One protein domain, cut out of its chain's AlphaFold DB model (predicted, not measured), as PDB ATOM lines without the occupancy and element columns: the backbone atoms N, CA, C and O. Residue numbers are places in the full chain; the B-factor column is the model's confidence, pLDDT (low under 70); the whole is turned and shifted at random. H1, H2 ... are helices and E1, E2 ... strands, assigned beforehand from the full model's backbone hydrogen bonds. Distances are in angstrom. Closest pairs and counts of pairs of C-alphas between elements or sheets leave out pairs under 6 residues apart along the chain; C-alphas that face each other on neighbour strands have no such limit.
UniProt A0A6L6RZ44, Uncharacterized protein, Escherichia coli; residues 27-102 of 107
ATOM      1  N   SER A  27     150.569 143.378 170.345       88.62
ATOM      2  CA  SER A  27     149.330 143.899 169.756       88.62
ATOM      3  C   SER A  27     148.885 145.257 170.311       88.62
ATOM      4  O   SER A  27     148.011 145.884 169.722       88.62
ATOM      5  N   HIS A  28     149.445 145.698 171.438       88.69
ATOM      6  CA  HIS A  28     149.143 146.979 172.076       88.69
ATOM      7  C   HIS A  28     150.160 148.067 171.699       88.69
ATOM      8  O   HIS A  28     150.061 149.187 172.192       88.69
ATOM      9  N   GLY A  29     151.132 147.756 170.830       88.12
ATOM     10  CA  GLY A  29     152.194 148.679 170.430       88.12
ATOM     11  C   GLY A  29     153.377 148.731 171.403       88.12
ATOM     12  O   GLY A  29     154.307 149.505 171.180       88.12
ATOM     13  N   ASN A  30     153.391 147.897 172.446       90.75
ATOM     14  CA  ASN A  30     154.503 147.824 173.386       90.75
ATOM     15  C   ASN A  30     155.663 147.073 172.753       90.75
ATOM     16  O   ASN A  30     155.500 145.947 172.280       90.75
ATOM     17  N   THR A  31     156.845 147.680 172.777       90.69
ATOM     18  CA  THR A  31     158.060 147.047 172.263       90.69
ATOM     19  C   THR A  31     158.857 146.432 173.401       90.69
ATOM     20  O   THR A  31     159.002 147.007 174.480       90.69
ATOM     21  N   TYR A  32     159.341 145.228 173.151       92.50
ATOM     22  CA  TYR A  32     160.142 144.448 174.070       92.50
ATOM     23  C   TYR A  32     161.376 143.940 173.348       92.50
ATOM     24  O   TYR A  32     161.385 143.801 172.121       92.50
ATOM     25  N   HIS A  33     162.391 143.593 174.124       93.75
ATOM     26  CA  HIS A  33     163.583 142.951 173.614       93.75
ATOM     27  C   HIS A  33     164.092 141.845 174.529       93.75
ATOM     28  O   HIS A  33     163.763 141.756 175.713       93.75
ATOM     29  N   SER A  34     164.914 140.994 173.937       93.75
ATOM     30  CA  SER A  34     165.838 140.110 174.626       93.75
ATOM     31  C   SER A  34     167.249 140.446 174.191       93.75
ATOM     32  O   SER A  34     167.462 140.714 173.006       93.75
ATOM     33  N   CYS A  35     168.192 140.369 175.111       95.25
ATOM     34  CA  CYS A  35     169.590 140.664 174.875       95.25
ATOM     35  C   CYS A  35     170.436 139.447 175.246       95.25
ATOM     36  O   CYS A  35     170.259 138.895 176.328       95.25
ATOM     37  N   TYR A  36     171.331 139.030 174.358       96.19
ATOM     38  CA  TYR A  36     172.310 137.972 174.593       96.19
ATOM     39  C   TYR A  36     173.691 138.561 174.366       96.19
ATOM     40  O   TYR A  36     173.916 139.208 173.341       96.19
ATOM     41  N   VAL A  37     174.592 138.353 175.319       97.88
ATOM     42  CA  VAL A  37     175.922 138.952 175.299       97.88
ATOM     43  C   VAL A  37     176.973 137.864 175.330       97.88
ATOM     44  O   VAL A  37     176.975 136.992 176.199       97.88
ATOM     45  N   SER A  38     177.908 137.949 174.395       97.94
ATOM     46  CA  SER A  38     179.065 137.068 174.323       97.94
ATOM     47  C   SER A  38     180.348 137.883 174.203       97.94
ATOM     48  O   SER A  38     180.340 139.025 173.742       97.94
ATOM     49  N   ALA A  39     181.464 137.292 174.614       98.06
ATOM     50  CA  ALA A  39     182.792 137.866 174.443       98.06
ATOM     51  C   ALA A  39     183.700 136.903 173.688       98.06
ATOM     52  O   ALA A  39     183.655 135.692 173.904       98.06
ATOM     53  N   LEU A  40     184.547 137.449 172.821       98.06
ATOM     54  CA  LEU A  40     185.615 136.699 172.180       98.06
ATOM     55  C   LEU A  40     186.801 136.626 173.145       98.06
ATOM     56  O   LEU A  40     187.378 137.656 173.496       98.06
ATOM     57  N   ILE A  41     187.159 135.421 173.579       95.81
ATOM     58  CA  ILE A  41     188.272 135.153 174.497       95.81
ATOM     59  C   ILE A  41     189.220 134.171 173.810       95.81
ATOM     60  O   ILE A  41     188.869 133.018 173.549       95.81
ATOM     61  N   GLY A  42     190.427 134.639 173.480       93.19
ATOM     62  CA  GLY A  42     191.296 133.920 172.545       93.19
ATOM     63  C   GLY A  42     190.589 133.758 171.197       93.19
ATOM     64  O   GLY A  42     190.213 134.753 170.585       93.19
ATOM     65  N   ASP A  43     190.343 132.510 170.793       94.31
ATOM     66  CA  ASP A  43     189.691 132.162 169.520       94.31
ATOM     67  C   ASP A  43     188.253 131.635 169.695       94.31
ATOM     68  O   ASP A  43     187.709 130.978 168.802       94.31
ATOM     69  N   ARG A  44     187.635 131.845 170.866       96.38
ATOM     70  CA  ARG A  44     186.307 131.301 171.187       96.38
ATOM     71  C   ARG A  44     185.343 132.373 171.662       96.38
ATOM     72  O   ARG A  44     185.700 133.231 172.463       96.38
ATOM     73  N   TRP A  45     184.113 132.281 171.171       96.81
ATOM     74  CA  TRP A  45     182.994 133.053 171.691       96.81
ATOM     75  C   TRP A  45     182.436 132.364 172.921       96.81
ATOM     76  O   TRP A  45     182.009 131.211 172.859       96.81
ATOM     77  N   GLU A  46     182.442 133.098 174.017       96.94
ATOM     78  CA  GLU A  46     182.007 132.633 175.316       96.94
ATOM     79  C   GLU A  46     180.774 133.435 175.748       96.94
ATOM     80  O   GLU A  46     180.751 134.666 175.648       96.94
ATOM     81  N   ASP A  47     179.734 132.741 176.212       96.88
ATOM     82  CA  ASP A  47     178.503 133.374 176.691       96.88
ATOM     83  C   ASP A  47     178.765 134.083 178.025       96.88
ATOM     84  O   ASP A  47     179.314 133.489 178.955       96.88
ATOM     85  N   LEU A  48     178.400 135.361 178.120       96.50
ATOM     86  CA  LEU A  48     178.538 136.140 179.352       96.50
ATOM     87  C   LEU A  48     177.230 136.170 180.133       96.50
ATOM     88  O   LEU A  48     177.231 136.068 181.362       96.50
ATOM     89  N   GLY A  49     176.114 136.274 179.424       96.12
ATOM     90  CA  GLY A  49     174.798 136.312 180.027       96.12
ATOM     91  C   GLY A  49     173.742 136.836 179.072       96.12
ATOM     92  O   GLY A  49     174.021 137.267 177.950       96.12
ATOM     93  N   HIS A  50     172.502 136.800 179.534       95.31
ATOM     94  CA  HIS A  50     171.369 137.220 178.736       95.31
ATOM     95  C   HIS A  50     170.195 137.697 179.587       95.31
ATOM     96  O   HIS A  50     170.013 137.322 180.747       95.31
ATOM     97  N   GLU A  51     169.337 138.490 178.957       93.81
ATOM     98  CA  GLU A  51     168.026 138.850 179.465       93.81
ATOM     99  C   GLU A  51     166.972 138.531 178.406       93.81
ATOM    100  O   GLU A  51     167.046 138.975 177.264       93.81
ATOM    101  N   THR A  52     165.980 137.718 178.767       89.50
ATOM    102  CA  THR A  52     165.016 137.170 177.794       89.50
ATOM    103  C   THR A  52     163.781 138.039 177.588       89.50
ATOM    104  O   THR A  52     162.978 137.762 176.693       89.50
ATOM    105  N   PHE A  53     163.563 139.046 178.436       88.56
ATOM    106  CA  PHE A  53     162.368 139.875 178.364       88.56
ATOM    107  C   PHE A  53     162.547 141.186 179.125       88.56
ATOM    108  O   PHE A  53     162.406 141.225 180.350       88.56
ATOM    109  N   THR A  54     162.738 142.255 178.367       90.06
ATOM    110  CA  THR A  54     162.822 143.624 178.865       90.06
ATOM    111  C   THR A  54     161.881 144.487 178.037       90.06
ATOM    112  O   THR A  54     161.762 144.310 176.826       90.06
ATOM    113  N   TYR A  55     161.155 145.391 178.688       89.06
ATOM    114  CA  TYR A  55     160.373 146.397 177.976       89.06
ATOM    115  C   TYR A  55     161.307 147.501 177.499       89.06
ATOM    116  O   TYR A  55     162.064 148.044 178.306       89.06
ATOM    117  N   GLY A  56     161.233 147.850 176.218       86.81
ATOM    118  CA  GLY A  56     162.000 148.974 175.727       86.81
ATOM    119  C   GLY A  56     161.915 149.261 174.236       86.81
ATOM    120  O   GLY A  56     161.578 148.402 173.425       86.81
ATOM    121  N   TYR A  57     162.226 150.508 173.884       85.19
ATOM    122  CA  TYR A  57     162.189 151.026 172.516       85.19
ATOM    123  C   TYR A  57     163.578 151.401 172.012       85.19
ATOM    124  O   TYR A  57     164.502 151.661 172.785       85.19
ATOM    125  N   GLY A  58     163.690 151.507 170.686       85.62
ATOM    126  CA  GLY A  58     164.886 152.023 170.027       85.62
ATOM    127  C   GLY A  58     166.126 151.231 170.426       85.62
ATOM    128  O   GLY A  58     166.173 150.021 170.210       85.62
ATOM    129  N   THR A  59     167.094 151.927 171.022       87.44
ATOM    130  CA  THR A  59     168.404 151.387 171.399       87.44
ATOM    131  C   THR A  59     168.473 150.833 172.824       87.44
ATOM    132  O   THR A  59     169.554 150.541 173.322       87.44
ATOM    133  N   GLN A  60     167.343 150.648 173.520       89.25
ATOM    134  CA  GLN A  60     167.359 150.139 174.902       89.25
ATOM    135  C   GLN A  60     168.005 148.751 175.059       89.25
ATOM    136  O   GLN A  60     168.535 148.456 176.129       89.25
ATOM    137  N   GLY A  61     168.049 147.942 173.996       89.94
ATOM    138  CA  GLY A  61     168.786 146.675 173.987       89.94
ATOM    139  C   GLY A  61     170.299 146.823 174.179       89.94
ATOM    140  O   GLY A  61     170.902 145.974 174.833       89.94
ATOM    141  N   GLU A  62     170.902 147.913 173.689       92.25
ATOM    142  CA  GLU A  62     172.325 148.218 173.912       92.25
ATOM    143  C   GLU A  62     172.620 148.428 175.392       92.25
ATOM    144  O   GLU A  62     173.583 147.872 175.911       92.25
ATOM    145  N   TYR A  63     171.770 149.186 176.088       92.25
ATOM    146  CA  TYR A  63     171.937 149.446 177.515       92.25
ATOM    147  C   TYR A  63     171.833 148.160 178.335       92.25
ATOM    148  O   TYR A  63     172.695 147.918 179.173       92.25
ATOM    149  N   THR A  64     170.849 147.302 178.042       94.19
ATOM    150  CA  THR A  64     170.747 145.977 178.677       94.19
ATOM    151  C   THR A  64     172.003 145.136 178.422       94.19
ATOM    152  O   THR A  64     172.520 144.498 179.335       94.19
ATOM    153  N   GLY A  65     172.534 145.157 177.194       94.69
ATOM    154  CA  GLY A  65     173.771 144.445 176.865       94.69
ATOM    155  C   GLY A  65     174.985 144.979 177.630       94.69
ATOM    156  O   GLY A  65     175.751 144.203 178.196       94.69
ATOM    157  N   LEU A  66     175.129 146.303 177.721       94.75
ATOM    158  CA  LEU A  66     176.194 146.952 178.491       94.75
ATOM    159  C   LEU A  66     176.092 146.662 179.994       94.75
ATOM    160  O   LEU A  66     177.124 146.515 180.648       94.75
ATOM    161  N   GLU A  67     174.884 146.553 180.550       94.31
ATOM    162  CA  GLU A  67     174.693 146.133 181.943       94.31
ATOM    163  C   GLU A  67     175.176 144.697 182.169       94.31
ATOM    164  O   GLU A  67     175.913 144.454 183.125       94.31
ATOM    165  N   ILE A  68     174.872 143.766 181.257       95.94
ATOM    166  CA  ILE A  68     175.396 142.393 181.331       95.94
ATOM    167  C   ILE A  68     176.930 142.396 181.279       95.94
ATOM    168  O   ILE A  68     177.567 141.732 182.097       95.94
ATOM    169  N   ILE A  69     177.544 143.167 180.371       96.38
ATOM    170  CA  ILE A  69     179.011 143.306 180.297       96.38
ATOM    171  C   ILE A  69     179.562 143.836 181.626       96.38
ATOM    172  O   ILE A  69     180.507 143.273 182.169       96.38
ATOM    173  N   LYS A  70     178.952 144.878 182.194       95.19
ATOM    174  CA  LYS A  70     179.392 145.480 183.458       95.19
ATOM    175  C   LYS A  70     179.343 144.507 184.639       95.19
ATOM    176  O   LYS A  70     180.233 144.536 185.484       95.19
ATOM    177  N   GLU A  71     178.328 143.649 184.706       95.38
ATOM    178  CA  GLU A  71     178.172 142.673 185.795       95.38
ATOM    179  C   GLU A  71     179.078 141.433 185.638       95.38
ATOM    180  O   GLU A  71     179.443 140.784 186.627       95.38
ATOM    181  N   THR A  72     179.464 141.100 184.403       96.19
ATOM    182  CA  THR A  72     180.220 139.874 184.071       96.19
ATOM    183  C   THR A  72     181.710 140.119 183.851       96.19
ATOM    184  O   THR A  72     182.525 139.239 184.129       96.19
ATOM    185  N   VAL A  73     182.101 141.310 183.400       96.81
ATOM    186  CA  VAL A  73     183.482 141.622 183.030       96.81
ATOM    187  C   VAL A  73     184.172 142.409 184.138       96.81
ATOM    188  O   VAL A  73     183.961 143.605 184.339       96.81
ATOM    189  N   ILE A  74     185.072 141.733 184.844       96.12
ATOM    190  CA  ILE A  74     185.902 142.329 185.885       96.12
ATOM    191  C   ILE A  74     186.843 143.354 185.241       96.12
ATOM    192  O   ILE A  74     187.577 143.051 184.300       96.12
ATOM    193  N   GLY A  75     186.811 144.582 185.760       93.19
ATOM    194  CA  GLY A  75     187.591 145.707 185.238       93.19
ATOM    195  C   GLY A  75     186.897 146.504 184.130       93.19
ATOM    196  O   GLY A  75     187.460 147.500 183.679       93.19
ATOM    197  N   PHE A  76     185.682 146.131 183.713       95.06
ATOM    198  CA  PHE A  76     184.874 146.961 182.821       95.06
ATOM    199  C   PHE A  76     184.257 148.133 183.596       95.06
ATOM    200  O   PHE A  76     183.286 147.976 184.333       95.06
ATOM    201  N   ASN A  77     184.846 149.321 183.456       93.56
ATOM    202  CA  ASN A  77     184.375 150.536 184.124       93.56
ATOM    203  C   ASN A  77     184.560 151.782 183.238       93.56
ATOM    204  O   ASN A  77     185.353 152.661 183.592       93.56
ATOM    205  N   PRO A  78     183.881 151.849 182.077       92.88
ATOM    206  CA  PRO A  78     183.950 153.023 181.219       92.88
ATOM    207  C   PRO A  78     183.295 154.232 181.898       92.88
ATOM    208  O   PRO A  78     182.301 154.110 182.621       92.88
ATOM    209  N   LYS A  79     183.852 155.418 181.659       92.62
ATOM    210  CA  LYS A  79     183.271 156.706 182.061       92.62
ATOM    211  C   LYS A  79     182.221 157.173 181.064       92.62
ATOM    212  O   LYS A  79     181.273 157.866 181.445       92.62
ATOM    213  N   GLU A  80     182.403 156.818 179.801       92.19
ATOM    214  CA  GLU A  80     181.479 157.156 178.732       92.19
ATOM    215  C   GLU A  80     180.190 156.329 178.811       92.19
ATOM    216  O   GLU A  80     180.138 155.230 179.360       92.19
ATOM    217  N   LYS A  81     179.108 156.890 178.263       84.88
ATOM    218  CA  LYS A  81     177.770 156.262 178.254       84.88
ATOM    219  C   LYS A  81     177.270 155.920 176.859       84.88
ATOM    220  O   LYS A  81     176.197 155.341 176.715       84.88
ATOM    221  N   VAL A  82     178.001 156.356 175.840       87.38
ATOM    222  CA  VAL A  82     177.632 156.177 174.441       87.38
ATOM    223  C   VAL A  82     178.520 155.088 173.867       87.38
ATOM    224  O   VAL A  82     179.735 155.178 174.000       87.38
ATOM    225  N   LEU A  83     177.916 154.084 173.230       89.06
ATOM    226  CA  LEU A  83     178.590 152.843 172.848       89.06
ATOM    227  C   LEU A  83     179.883 153.073 172.052       89.06
ATOM    228  O   LEU A  83     180.927 152.600 172.480       89.06
ATOM    229  N   HIS A  84     179.852 153.907 171.006       88.56
ATOM    230  CA  HIS A  84     181.058 154.209 170.214       88.56
ATOM    231  C   HIS A  84     182.199 154.820 171.045       88.56
ATOM    232  O   HIS A  84     183.366 154.537 170.809       88.56
ATOM    233  N   ARG A  85     181.882 155.637 172.056       93.00
ATOM    234  CA  ARG A  85     182.901 156.224 172.942       93.00
ATOM    235  C   ARG A  85     183.404 155.232 173.977       93.00
ATOM    236  O   ARG A  85     184.553 155.309 174.387       93.00
ATOM    237  N   ILE A  86     182.543 154.308 174.402       95.06
ATOM    238  CA  ILE A  86     182.936 153.197 175.269       95.06
ATOM    239  C   ILE A  86     183.944 152.311 174.531       95.06
ATOM    240  O   ILE A  86     184.964 151.974 175.121       95.06
ATOM    241  N   GLU A  87     183.699 151.979 173.259       94.06
ATOM    242  CA  GLU A  87     184.634 151.207 172.423       94.06
ATOM    243  C   GLU A  87     186.007 151.885 172.320       94.06
ATOM    244  O   GLU A  87     187.034 151.234 172.530       94.06
ATOM    245  N   GLU A  88     186.023 153.200 172.070       95.38
ATOM    246  CA  GLU A  88     187.246 154.011 172.058       95.38
ATOM    247  C   GLU A  88     187.953 154.013 173.424       95.38
ATOM    248  O   GLU A  88     189.170 153.841 173.489       95.38
ATOM    249  N   GLU A  89     187.208 154.175 174.524       95.50
ATOM    250  CA  GLU A  89     187.758 154.234 175.885       95.50
ATOM    251  C   GLU A  89     188.386 152.903 176.317       95.50
ATOM    252  O   GLU A  89     189.483 152.881 176.879       95.50
ATOM    253  N   ILE A  90     187.703 151.785 176.065       95.19
ATOM    254  CA  ILE A  90     188.177 150.456 176.473       95.19
ATOM    255  C   ILE A  90     189.129 149.824 175.450       95.19
ATOM    256  O   ILE A  90     189.725 148.782 175.740       95.19
ATOM    257  N   ASN A  91     189.256 150.435 174.267       95.81
ATOM    258  CA  ASN A  91     190.006 149.939 173.118       95.81
ATOM    259  C   ASN A  91     189.631 148.488 172.753       95.81
ATOM    260  O   ASN A  91     190.496 147.612 172.632       95.81
ATOM    261  N   LYS A  92     188.323 148.221 172.647       95.25
ATOM    262  CA  LYS A  92     187.749 146.941 172.196       95.25
ATOM    263  C   LYS A  92     186.491 147.198 171.386       95.25
ATOM    264  O   LYS A  92     185.713 148.083 171.723       95.25
ATOM    265  N   GLU A  93     186.281 146.373 170.372       96.50
ATOM    266  CA  GLU A  93     185.055 146.382 169.577       96.50
ATOM    267  C   GLU A  93     183.875 145.808 170.380       96.50
ATOM    268  O   GLU A  93     184.011 144.793 171.073       96.50
ATOM    269  N   ILE A  94     182.716 146.452 170.259       96.81
ATOM    270  CA  ILE A  94     181.414 146.017 170.761       96.81
ATOM    271  C   ILE A  94     180.451 145.986 169.570       96.81
ATOM    272  O   ILE A  94     179.809 146.974 169.216       96.81
ATOM    273  N   THR A  95     180.290 144.814 168.964       96.69
ATOM    274  CA  THR A  95     179.327 144.643 167.875       96.69
ATOM    275  C   THR A  95     177.911 144.521 168.438       96.69
ATOM    276  O   THR A  95     177.647 143.688 169.304       96.69
ATOM    277  N   VAL A  96     176.965 145.303 167.911       95.81
ATOM    278  CA  VAL A  96     175.542 145.213 168.280       95.81
ATOM    279  C   VAL A  96     174.708 144.823 167.070       95.81
ATOM    280  O   VAL A  96     174.787 145.456 166.016       95.81
ATOM    281  N   ARG A  97     173.880 143.786 167.214       95.00
ATOM    282  CA  ARG A  97     173.041 143.255 166.133       95.00
ATOM    283  C   ARG A  97     171.583 143.217 166.553       95.00
ATOM    284  O   ARG A  97     171.228 142.538 167.514       95.00
ATOM    285  N   TYR A  98     170.744 143.912 165.793       93.69
ATOM    286  CA  TYR A  98     169.302 143.946 166.003       93.69
ATOM    287  C   TYR A  98     168.578 142.987 165.062       93.69
ATOM    288  O   TYR A  98     168.822 142.973 163.857       93.69
ATOM    289  N   TYR A  99     167.638 142.234 165.624       92.12
ATOM    290  CA  TYR A  99     166.756 141.331 164.901       92.12
ATOM    291  C   TYR A  99     165.308 141.620 165.281       92.12
ATOM    292  O   TYR A  99     164.911 141.426 166.428       92.12
ATOM    293  N   ASP A 100     164.502 142.057 164.316       90.38
ATOM    294  CA  ASP A 100     163.062 142.205 164.513       90.38
ATOM    295  C   ASP A 100     162.375 140.844 164.341       90.38
ATOM    296  O   ASP A 100     162.323 140.281 163.245       90.38
ATOM    297  N   VAL A 101     161.846 140.306 165.438       87.31
ATOM    298  CA  VAL A 101     161.098 139.046 165.468       87.31
ATOM    299  C   VAL A 101     159.608 139.328 165.629       87.31
ATOM    300  O   VAL A 101     159.193 140.288 166.275       87.31
ATOM    301  N   LYS A 102     158.759 138.499 165.010       82.25
ATOM    302  CA  LYS A 102     157.312 138.767 164.969       82.25
ATOM    303  C   LYS A 102     156.648 138.596 166.332       82.25
ATOM    304  O   LYS A 102     155.668 139.279 166.619       82.25
TER     305      LYS A 102
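Overview. This is residues 27 to 102 of the 107 residues of an uncharacterized protein of Escherichia coli (UniProt A0A6L6RZ44). A long two-stranded hairpin, E1 and E2, has H1 packed on it, while the separate strand E3 passes near E1 and short H2 lies farthest from the mean of the C-alphas. The printed 76 residues run E1, E2, H1, H2, E3, mixed helices and strands, with an antiparallel sheet E1 - E2. The whole is only just compact, close to loose, with a radius of gyration of the C-alphas of 13.4 A, and elongated, 42 by 27 by 18 A.

Arrangement. E1, residues 31 to 41, and E2, residues 44 to 55, form an antiparallel hairpin at 165 degrees; N 35 and O 51 are 2.8 A apart, within hydrogen-bond range. E2 bends by 50 degrees at residue 52. The closest C-alphas of E1 and H1, residues 60 to 72, are those of Cys 35 and Gly 65, 6.0 A apart. H2, residues 83 to 90, is close to H1 but not clearly touching: the closest C-alphas, of Glu 62 and Leu 83, are 7.9 A apart. E3, residues 93 to 100, pairs with no named strand; E2 and E3 are apart. In H1 and H2 every O i to N i+4 pair is within hydrogen-bond range.

Along the chain. E1, 32.5 A long, begins at C-alpha 31 (158.060, 147.047, 172.263). E2 is 30.8 A, H1 18.8 A and H2 10.5 A; E3, 23.0 A, ends at C-alpha 100 (163.062, 142.205, 164.513).

Size, cuts and confidence. The farthest C-alphas, of His 28 and Gly 42, are 44.1 A apart. The printed part has no cut and no long link, and no printed residue is under 70 in pLDDT.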